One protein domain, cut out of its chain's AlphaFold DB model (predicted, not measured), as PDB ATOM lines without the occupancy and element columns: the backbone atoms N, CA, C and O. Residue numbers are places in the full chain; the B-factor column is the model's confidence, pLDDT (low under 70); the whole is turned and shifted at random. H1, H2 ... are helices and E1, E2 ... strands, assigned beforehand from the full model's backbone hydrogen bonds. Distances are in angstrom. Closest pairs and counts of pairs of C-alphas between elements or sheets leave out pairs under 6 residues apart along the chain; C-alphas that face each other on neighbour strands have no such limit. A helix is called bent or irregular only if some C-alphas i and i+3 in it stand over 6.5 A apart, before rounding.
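AT A GLANCE: This is residues 2 to 29 and 42 to 84 of the 249 residues of an uncharacterized protein of Bacillus oceanisediminis 2691 (UniProt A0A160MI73). Picture a long, thin model: a narrow ribbon of two strands, E1 and E2, makes one end of its longest axis, the small helix H1 sits by the inner end of that ribbon, H2 comes next along the axis, and a free tail, residues 67 to 84 with the short H3 in it, makes the other end. The contacts among these parts are few, and there is no shared core. You will find 71 printed residues with three named helices and two named strands, in the order H1, E1, E2, H2, H3; the sheet, E1 - E2, is antiparallel and the class is mixed, helices and strands. The whole is extended, with a radius of gyration of the C-alphas of 22.0 A and spans of 73 by 36 by 14 A.

IN THESE COORDINATES: Begin at Val 2 and pass residues 2 to 10, which hold no named element. Find C-alpha 11 at (-38.431, -15.469, 56.325); from there H1 runs through residues 11 to 18. E1, residues 19 to 26, covers 22.5 A and ends at C-alpha 26, (-58.182, -30.305, 53.135). Beyond the cut, E2 takes residues 44 to 53 over 26.3 A and bends by 51 degrees at residue 50. H2, residues 56 to 65, is 14.2 A long and only just irregular: C-alphas 60 and 63 are 6.9 A apart. H3, residues 71 to 74, ends at C-alpha 74, (-24.473, 12.027, 36.264).

HOW THE PARTS SIT: Look first at E1 and E2, antiparallel neighbours at 159 degrees. C-alphas 21 and 49 face each other at 4.5 A; N 22 and O 48, and N 48 and O 22, are within hydrogen-bond range, each at 2.8 A. The closest C-alphas of H1 and E2 are those of Tyr 18 and Ile 53, 5.6 A apart. H1 and H2 are close but not clearly touching, with the C-alphas of Tyr 18 and Val 57 closest at 6.8 A, and their lines are about perpendicular at 74 degrees. H3 is apart from H1, H2, E1 and E2. Every O i to N i+4 pair is within hydrogen-bond range in H1; in H2 3 of 6 are, and H3 is too short for such a pair.

THE WHOLE: The two C-alphas farthest apart, those of Asp 29 and Asp 77, are 73.3 A from each other. Without the residues that stand free, 67 to 84, the body spans 51 by 20 by 12 A. Residues 30 to 41 are not printed, and C-alphas 29 and 42 are 10.7 A apart across this cut. The links H1 to E1, E2 to H2 and H2 to H3 are tight. Mean pLDDT of the printed part is 82.7; look for values under 70 at residues 28 to 29 and 42 to 44.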
ATOM      1  N   VAL A   2     -34.607  -4.237  60.514       85.69
ATOM      2  CA  VAL A   2     -34.414  -4.579  61.945       85.69
ATOM      3  C   VAL A   2     -35.238  -3.688  62.883       85.69
ATOM      4  O   VAL A   2     -35.939  -4.196  63.747       85.69
ATOM      5  N   GLU A   3     -35.264  -2.373  62.645       85.12
ATOM      6  CA  GLU A   3     -36.097  -1.421  63.409       85.12
ATOM      7  C   GLU A   3     -37.609  -1.685  63.305       85.12
ATOM      8  O   GLU A   3     -38.375  -1.251  64.154       85.12
ATOM      9  N   ASN A   4     -38.051  -2.411  62.273       83.81
ATOM     10  CA  ASN A   4     -39.447  -2.823  62.104       83.81
ATOM     11  C   ASN A   4     -39.704  -4.235  62.664       83.81
ATOM     12  O   ASN A   4     -40.751  -4.820  62.408       83.81
ATOM     13  N   GLY A   5     -38.749  -4.791  63.415       88.12
ATOM     14  CA  GLY A   5     -38.902  -6.059  64.117       88.12
ATOM     15  C   GLY A   5     -38.745  -7.303  63.244       88.12
ATOM     16  O   GLY A   5     -39.313  -8.335  63.597       88.12
ATOM     17  N   TYR A   6     -38.014  -7.228  62.125       88.25
ATOM     18  CA  TYR A   6     -37.628  -8.418  61.352       88.25
ATOM     19  C   TYR A   6     -36.183  -8.807  61.638       88.25
ATOM     20  O   TYR A   6     -35.269  -7.996  61.452       88.25
ATOM     21  N   ALA A   7     -35.976 -10.066  62.016       87.25
ATOM     22  CA  ALA A   7     -34.656 -10.685  62.012       87.25
ATOM     23  C   ALA A   7     -34.370 -11.369  60.662       87.25
ATOM     24  O   ALA A   7     -35.282 -11.779  59.947       87.25
ATOM     25  N   PHE A   8     -33.088 -11.520  60.311       80.31
ATOM     26  CA  PHE A   8     -32.660 -12.096  59.024       80.31
ATOM     27  C   PHE A   8     -33.210 -13.513  58.769       80.31
ATOM     28  O   PHE A   8     -33.462 -13.893  57.630       80.31
ATOM     29  N   ASN A   9     -33.424 -14.292  59.828       86.00
ATOM     30  CA  ASN A   9     -33.938 -15.660  59.765       86.00
ATOM     31  C   ASN A   9     -35.478 -15.755  59.768       86.00
ATOM     32  O   ASN A   9     -36.015 -16.845  59.577       86.00
ATOM     33  N   GLU A  10     -36.212 -14.651  59.936       85.12
ATOM     34  CA  GLU A  10     -37.682 -14.634  60.013       85.12
ATOM     35  C   GLU A  10     -38.353 -14.550  58.630       85.12
ATOM     36  O   GLU A  10     -39.256 -13.748  58.378       85.12
ATOM     37  N   VAL A  11     -37.941 -15.430  57.716       83.44
ATOM     38  CA  VAL A  11     -38.431 -15.469  56.325       83.44
ATOM     39  C   VAL A  11     -39.942 -15.720  56.253       83.44
ATOM     40  O   VAL A  11     -40.625 -15.183  55.383       83.44
ATOM     41  N   ARG A  12     -40.496 -16.518  57.173       85.12
ATOM     42  CA  ARG A  12     -41.935 -16.814  57.211       85.12
ATOM     43  C   ARG A  12     -42.768 -15.566  57.513       85.12
ATOM     44  O   ARG A  12     -43.659 -15.240  56.740       85.12
ATOM     45  N   LYS A  13     -42.427 -14.852  58.586       86.75
ATOM     46  CA  LYS A  13     -43.094 -13.613  59.013       86.75
ATOM     47  C   LYS A  13     -43.057 -12.551  57.914       86.75
ATOM     48  O   LYS A  13     -44.047 -11.877  57.657       86.75
ATOM     49  N   TRP A  14     -41.922 -12.449  57.224       88.38
ATOM     50  CA  TRP A  14     -41.779 -11.569  56.069       88.38
ATOM     51  C   TRP A  14     -42.746 -11.926  54.932       88.38
ATOM     52  O   TRP A  14     -43.405 -11.044  54.390       88.38
ATOM     53  N   ASN A  15     -42.853 -13.210  54.577       88.38
ATOM     54  CA  ASN A  15     -43.752 -13.659  53.509       88.38
ATOM     55  C   ASN A  15     -45.235 -13.579  53.893       88.38
ATOM     56  O   ASN A  15     -46.063 -13.396  53.010       88.38
ATOM     57  N   GLU A  16     -45.575 -13.699  55.177       87.69
ATOM     58  CA  GLU A  16     -46.949 -13.512  55.663       87.69
ATOM     59  C   GLU A  16     -47.406 -12.050  55.537       87.69
ATOM     60  O   GLU A  16     -48.574 -11.802  55.257       87.69
ATOM     61  N   GLU A  17     -46.498 -11.084  55.709       88.19
ATOM     62  CA  GLU A  17     -46.842  -9.654  55.669       88.19
ATOM     63  C   GLU A  17     -46.634  -9.007  54.294       88.19
ATOM     64  O   GLU A  17     -47.414  -8.149  53.878       88.19
ATOM     65  N   TYR A  18     -45.582  -9.405  53.579       89.75
ATOM     66  CA  TYR A  18     -45.193  -8.792  52.310       89.75
ATOM     67  C   TYR A  18     -45.094  -9.774  51.144       89.75
ATOM     68  O   TYR A  18     -44.793  -9.330  50.041       89.75
ATOM     69  N   GLY A  19     -45.299 -11.073  51.346       89.25
ATOM     70  CA  GLY A  19     -45.274 -12.077  50.282       89.25
ATOM     71  C   GLY A  19     -46.667 -12.593  49.935       89.25
ATOM     72  O   GLY A  19     -47.678 -12.131  50.459       89.25
ATOM     73  N   ASN A  20     -46.706 -13.591  49.055       88.88
ATOM     74  CA  ASN A  20     -47.921 -14.331  48.738       88.88
ATOM     75  C   ASN A  20     -47.818 -15.744  49.320       88.88
ATOM     76  O   ASN A  20     -46.868 -16.468  49.016       88.88
ATOM     77  N   ILE A  21     -48.795 -16.162  50.125       88.94
ATOM     78  CA  ILE A  21     -48.854 -17.520  50.681       88.94
ATOM     79  C   ILE A  21     -50.166 -18.175  50.271       88.94
ATOM     80  O   ILE A  21     -51.252 -17.746  50.657       88.94
ATOM     81  N   GLU A  22     -50.055 -19.255  49.509       86.50
ATOM     82  CA  GLU A  22     -51.162 -20.147  49.207       86.50
ATOM     83  C   GLU A  22     -51.334 -21.135  50.360       86.50
ATOM     84  O   GLU A  22     -50.410 -21.872  50.708       86.50
ATOM     85  N   THR A  23     -52.523 -21.158  50.959       85.44
ATOM     86  CA  THR A  23     -52.877 -22.120  52.005       85.44
ATOM     87  C   THR A  23     -53.947 -23.062  51.472       85.44
ATOM     88  O   THR A  23     -55.090 -22.663  51.274       85.44
ATOM     89  N   THR A  24     -53.593 -24.330  51.275       83.50
ATOM     90  CA  THR A  24     -54.550 -25.386  50.928       83.50
ATOM     91  C   THR A  24     -55.027 -26.077  52.199       83.50
ATOM     92  O   THR A  24     -54.219 -26.606  52.967       83.50
ATOM     93  N   ILE A  25     -56.340 -26.081  52.419       80.88
ATOM     94  CA  ILE A  25     -56.990 -26.695  53.577       80.88
ATOM     95  C   ILE A  25     -57.819 -27.881  53.082       80.88
ATOM     96  O   ILE A  25     -58.830 -27.695  52.411       80.88
ATOM     97  N   TYR A  26     -57.400 -29.102  53.412       74.38
ATOM     98  CA  TYR A  26     -58.182 -30.305  53.135       74.38
ATOM     99  C   TYR A  26     -59.128 -30.572  54.303       74.38
ATOM    100  O   TYR A  26     -58.690 -31.014  55.369       74.38
ATOM    101  N   ASN A  27     -60.418 -30.307  54.098       70.44
ATOM    102  CA  ASN A  27     -61.473 -30.697  55.026       70.44
ATOM    103  C   ASN A  27     -62.007 -32.070  54.612       70.44
ATOM    104  O   ASN A  27     -62.488 -32.242  53.495       70.44
ATOM    105  N   GLN A  28     -61.889 -33.053  55.499       62.09
ATOM    106  CA  GLN A  28     -62.518 -34.357  55.327       62.09
ATOM    107  C   GLN A  28     -63.909 -34.273  55.966       62.09
ATOM    108  O   GLN A  28     -64.009 -34.194  57.189       62.09
ATOM    109  N   ASP A  29     -64.971 -34.219  55.157       58.06
ATOM    110  CA  ASP A  29     -66.347 -34.290  55.661       58.06
ATOM    111  C   ASP A  29     -66.628 -35.720  56.141       58.06
ATOM    112  O   ASP A  29     -66.686 -36.663  55.349       58.06
ATOM    113  N   GLY A  42     -58.215 -34.485  61.337       54.94
ATOM    114  CA  GLY A  42     -57.402 -33.291  61.371       54.94
ATOM    115  C   GLY A  42     -57.372 -32.723  59.978       54.94
ATOM    116  O   GLY A  42     -56.799 -33.324  59.072       54.94
ATOM    117  N   THR A  43     -57.989 -31.561  59.818       59.75
ATOM    118  CA  THR A  43     -57.852 -30.729  58.632       59.75
ATOM    119  C   THR A  43     -56.371 -30.604  58.259       59.75
ATOM    120  O   THR A  43     -55.574 -30.043  59.016       59.75
ATOM    121  N   ARG A  44     -55.971 -31.143  57.100       66.06
ATOM    122  CA  ARG A  44     -54.578 -31.063  56.637       66.06
ATOM    123  C   ARG A  44     -54.380 -29.710  55.964       66.06
ATOM    124  O   ARG A  44     -54.916 -29.470  54.886       66.06
ATOM    125  N   ARG A  45     -53.603 -28.830  56.595       73.62
ATOM    126  CA  ARG A  45     -53.203 -27.527  56.044       73.62
ATOM    127  C   ARG A  45     -51.820 -27.648  55.403       73.62
ATOM    128  O   ARG A  45     -50.883 -28.096  56.056       73.62
ATOM    129  N   THR A  46     -51.696 -27.281  54.132       80.06
ATOM    130  CA  THR A  46     -50.409 -27.174  53.423       80.06
ATOM    131  C   THR A  46     -50.238 -25.737  52.955       80.06
ATOM    132  O   THR A  46     -51.150 -25.186  52.347       80.06
ATOM    133  N   GLU A  47     -49.091 -25.129  53.251       83.12
ATOM    134  CA  GLU A  47     -48.775 -23.750  52.870       83.12
ATOM    135  C   GLU A  47     -47.646 -23.737  51.841       83.12
ATOM    136  O   GLU A  47     -46.663 -24.468  51.985       83.12
ATOM    137  N   LYS A  48     -47.775 -22.898  50.815       88.00
ATOM    138  CA  LYS A  48     -46.773 -22.705  49.767       88.00
ATOM    139  C   LYS A  48     -46.581 -21.213  49.516       88.00
ATOM    140  O   LYS A  48     -47.543 -20.491  49.280       88.00
ATOM    141  N   VAL A  49     -45.333 -20.752  49.539       85.25
ATOM    142  CA  VAL A  49     -45.001 -19.373  49.156       85.25
ATOM    143  C   VAL A  49     -45.061 -19.263  47.634       85.25
ATOM    144  O   VAL A  49     -44.422 -20.042  46.923       85.25
ATOM    145  N   LEU A  50     -45.846 -18.314  47.134       87.62
ATOM    146  CA  LEU A  50     -45.950 -17.986  45.717       87.62
ATOM    147  C   LEU A  50     -45.017 -16.816  45.374       87.62
ATOM    148  O   LEU A  50     -44.754 -15.966  46.227       87.62
ATOM    149  N   PRO A  51     -44.525 -16.732  44.126       87.00
ATOM    150  CA  PRO A  51     -43.764 -15.574  43.682       87.00
ATOM    151  C   PRO A  51     -44.638 -14.313  43.739       87.00
ATOM    152  O   PRO A  51     -45.746 -14.276  43.206       87.00
ATOM    153  N   GLY A  52     -44.126 -13.275  44.394       85.12
ATOM    154  CA  GLY A  52     -44.786 -11.979  44.513       85.12
ATOM    155  C   GLY A  52     -44.386 -11.268  45.797       85.12
ATOM    156  O   GLY A  52     -44.186 -11.905  46.829       85.12
ATOM    157  N   ILE A  53     -44.243  -9.947  45.717       89.31
ATOM    158  CA  ILE A  53     -43.925  -9.101  46.863       89.31
ATOM    159  C   ILE A  53     -44.834  -7.877  46.867       89.31
ATOM    160  O   ILE A  53     -45.134  -7.293  45.826       89.31
ATOM    161  N   SER A  54     -45.270  -7.498  48.057       90.62
ATOM    162  CA  SER A  54     -46.105  -6.338  48.295       90.62
ATOM    163  C   SER A  54     -45.367  -5.054  47.891       90.62
ATOM    164  O   SER A  54     -44.246  -4.823  48.363       90.62
ATOM    165  N   PRO A  55     -45.985  -4.165  47.088       88.81
ATOM    166  CA  PRO A  55     -45.403  -2.870  46.727       88.81
ATOM    167  C   PRO A  55     -45.036  -1.998  47.936       88.81
ATOM    168  O   PRO A  55     -44.145  -1.157  47.842       88.81
ATOM    169  N   PHE A  56     -45.660  -2.226  49.099       89.12
ATOM    170  CA  PHE A  56     -45.337  -1.513  50.338       89.12
ATOM    171  C   PHE A  56     -43.890  -1.714  50.797       89.12
ATOM    172  O   PHE A  56     -43.336  -0.835  51.457       89.12
ATOM    173  N   VAL A  57     -43.252  -2.826  50.418       89.50
ATOM    174  CA  VAL A  57     -41.827  -3.059  50.698       89.50
ATOM    175  C   VAL A  57     -40.971  -1.961  50.082       89.50
ATOM    176  O   VAL A  57     -40.032  -1.482  50.725       89.50
ATOM    177  N   PHE A  58     -41.323  -1.519  48.871       87.06
ATOM    178  CA  PHE A  58     -40.608  -0.452  48.189       87.06
ATOM    179  C   PHE A  58     -40.662   0.843  48.998       87.06
ATOM    180  O   PHE A  58     -39.619   1.354  49.405       87.06
ATOM    181  N   SER A  59     -41.862   1.328  49.325       87.50
ATOM    182  CA  SER A  59     -42.036   2.573  50.081       87.50
ATOM    183  C   SER A  59     -41.476   2.506  51.503       87.50
ATOM    184  O   SER A  59     -40.932   3.492  51.991       87.50
ATOM    185  N   LYS A  60     -41.605   1.357  52.177       87.25
ATOM    186  CA  LYS A  60     -41.268   1.210  53.602       87.25
ATOM    187  C   LYS A  60     -39.781   0.961  53.850       87.25
ATOM    188  O   LYS A  60     -39.269   1.391  54.877       87.25
ATOM    189  N   PHE A  61     -39.091   0.271  52.940       87.88
ATOM    190  CA  PHE A  61     -37.705  -0.155  53.169       87.88
ATOM    191  C   PHE A  61     -36.722   0.259  52.076       87.88
ATOM    192  O   PHE A  61     -35.543   0.440  52.382       87.88
ATOM    193  N   LEU A  62     -37.165   0.390  50.824       87.38
ATOM    194  CA  LEU A  62     -36.256   0.644  49.702       87.38
ATOM    195  C   LEU A  62     -36.085   2.137  49.419       87.38
ATOM    196  O   LEU A  62     -34.957   2.557  49.202       87.38
ATOM    197  N   VAL A  63     -37.150   2.945  49.501       88.62
ATOM    198  CA  VAL A  63     -37.091   4.389  49.182       88.62
ATOM    199  C   VAL A  63     -36.041   5.123  50.020       88.62
ATOM    200  O   VAL A  63     -35.226   5.856  49.469       88.62
ATOM    201  N   GLN A  64     -36.005   4.878  51.333       83.56
ATOM    202  CA  GLN A  64     -35.051   5.519  52.254       83.56
ATOM    203  C   GLN A  64     -33.589   5.131  51.985       83.56
ATOM    204  O   GLN A  64     -32.682   5.867  52.359       83.56
ATOM    205  N   ASN A  65     -33.368   3.985  51.337       84.06
ATOM    206  CA  ASN A  65     -32.046   3.444  51.018       84.06
ATOM    207  C   ASN A  65     -31.739   3.510  49.513       84.06
ATOM    208  O   ASN A  65     -30.795   2.876  49.045       84.06
ATOM    209  N   SER A  66     -32.549   4.241  48.744       85.88
ATOM    210  CA  SER A  66     -32.383   4.400  47.302       85.88
ATOM    211  C   SER A  66     -31.918   5.812  46.978       85.88
ATOM    212  O   SER A  66     -32.429   6.786  47.527       85.88
ATOM    213  N   VAL A  67     -30.963   5.925  46.057       84.31
ATOM    214  CA  VAL A  67     -30.592   7.203  45.447       84.31
ATOM    215  C   VAL A  67     -31.170   7.208  44.039       84.31
ATOM    216  O   VAL A  67     -30.755   6.422  43.188       84.31
ATOM    217  N   LEU A  68     -32.158   8.070  43.803       82.31
ATOM    218  CA  LEU A  68     -32.751   8.263  42.483       82.31
ATOM    219  C   LEU A  68     -31.899   9.266  41.715       82.31
ATOM    220  O   LEU A  68     -32.031  10.475  41.880       82.31
ATOM    221  N   VAL A  69     -30.998   8.736  40.902       85.50
ATOM    222  CA  VAL A  69     -30.124   9.523  40.040       85.50
ATOM    223  C   VAL A  69     -30.813   9.703  38.696       85.50
ATOM    224  O   VAL A  69     -31.138   8.718  38.028       85.50
ATOM    225  N   ARG A  70     -31.038  10.947  38.272       81.94
ATOM    226  CA  ARG A  70     -31.439  11.215  36.887       81.94
ATOM    227  C   ARG A  70     -30.190  11.211  36.024       81.94
ATOM    228  O   ARG A  70     -29.112  11.569  36.484       81.94
ATOM    229  N   LEU A  71     -30.336  10.872  34.747       79.75
ATOM    230  CA  LEU A  71     -29.208  10.903  33.818       79.75
ATOM    231  C   LEU A  71     -28.527  12.284  33.800       79.75
ATOM    232  O   LEU A  71     -27.306  12.355  33.785       79.75
ATOM    233  N   THR A  72     -29.300  13.367  33.914       80.50
ATOM    234  CA  THR A  72     -28.792  14.746  34.028       80.50
ATOM    235  C   THR A  72     -27.900  14.983  35.244       80.50
ATOM    236  O   THR A  72     -27.070  15.879  35.210       80.50
ATOM    237  N   ASP A  73     -28.068  14.206  36.317       83.81
ATOM    238  CA  ASP A  73     -27.303  14.366  37.558       83.81
ATOM    239  C   ASP A  73     -25.920  13.684  37.468       83.81
ATOM    240  O   ASP A  73     -25.021  14.000  38.243       83.81
ATOM    241  N   VAL A  74     -25.736  12.757  36.516       84.06
ATOM    242  CA  VAL A  74     -24.473  12.027  36.264       84.06
ATOM    243  C   VAL A  74     -23.858  12.316  34.898       84.06
ATOM    244  O   VAL A  74     -22.789  11.791  34.594       84.06
ATOM    245  N   TRP A  75     -24.510  13.134  34.073       81.25
ATOM    246  CA  TRP A  75     -24.016  13.539  32.764       81.25
ATOM    247  C   TRP A  75     -23.246  14.862  32.914       81.25
ATOM    248  O   TRP A  75     -23.873  15.907  33.054       81.25
ATOM    249  N   PRO A  76     -21.897  14.841  32.905       78.06
ATOM    250  CA  PRO A  76     -21.078  16.011  33.239       78.06
ATOM    251  C   PRO A  76     -21.170  17.153  32.218       78.06
ATOM    252  O   PRO A  76     -20.941  18.301  32.582       78.06
ATOM    253  N   ASP A  77     -21.500  16.839  30.965       81.56
ATOM    254  CA  ASP A  77     -21.667  17.801  29.873       81.56
ATOM    255  C   ASP A  77     -22.930  17.448  29.066       81.56
ATOM    256  O   ASP A  77     -22.848  16.738  28.055       81.56
ATOM    257  N   PRO A  78     -24.125  17.785  29.586       77.50
ATOM    258  CA  PRO A  78     -25.378  17.418  28.952       77.50
ATOM    259  C   PRO A  78     -25.532  18.182  27.639       77.50
ATOM    260  O   PRO A  78     -25.496  19.409  27.603       77.50
ATOM    261  N   VAL A  79     -25.749  17.443  26.556       79.19
ATOM    262  CA  VAL A  79     -26.069  18.044  25.261       79.19
ATOM    263  C   VAL A  79     -27.511  18.538  25.305       79.19
ATOM    264  O   VAL A  79     -28.395  17.841  25.810       79.19
ATOM    265  N   GLU A  80     -27.759  19.739  24.782       79.88
ATOM    266  CA  GLU A  80     -29.114  20.271  24.682       79.88
ATOM    267  C   GLU A  80     -29.981  19.339  23.826       79.88
ATOM    268  O   GLU A  80     -29.607  18.943  22.719       79.88
ATOM    269  N   LEU A  81     -31.150  18.968  24.352       77.44
ATOM    270  CA  LEU A  81     -32.112  18.180  23.598       77.44
ATOM    271  C   LEU A  81     -32.736  19.070  22.522       77.44
ATOM    272  O   LEU A  81     -33.682  19.813  22.783       77.44
ATOM    273  N   ILE A  82     -32.236  18.954  21.298       81.69
ATOM    274  CA  ILE A  82     -32.863  19.584  20.140       81.69
ATOM    275  C   ILE A  82     -34.103  18.762  19.783       81.69
ATOM    276  O   ILE A  82     -34.006  17.626  19.320       81.69
ATOM    277  N   ASN A  83     -35.285  19.333  20.018       78.69
ATOM    278  CA  ASN A  83     -36.539  18.711  19.611       78.69
ATOM    279  C   ASN A  83     -36.719  18.868  18.097       78.69
ATOM    280  O   ASN A  83     -37.199  19.896  17.617       78.69
ATOM    281  N   VAL A  84     -36.305  17.850  17.346       82.81
ATOM    282  CA  VAL A  84     -36.537  17.784  15.902       82.81
ATOM    283  C   VAL A  84     -37.958  17.259  15.668       82.81
ATOM    284  O   VAL A  84     -38.285  16.170  16.148       82.81
TER     285      VAL A  84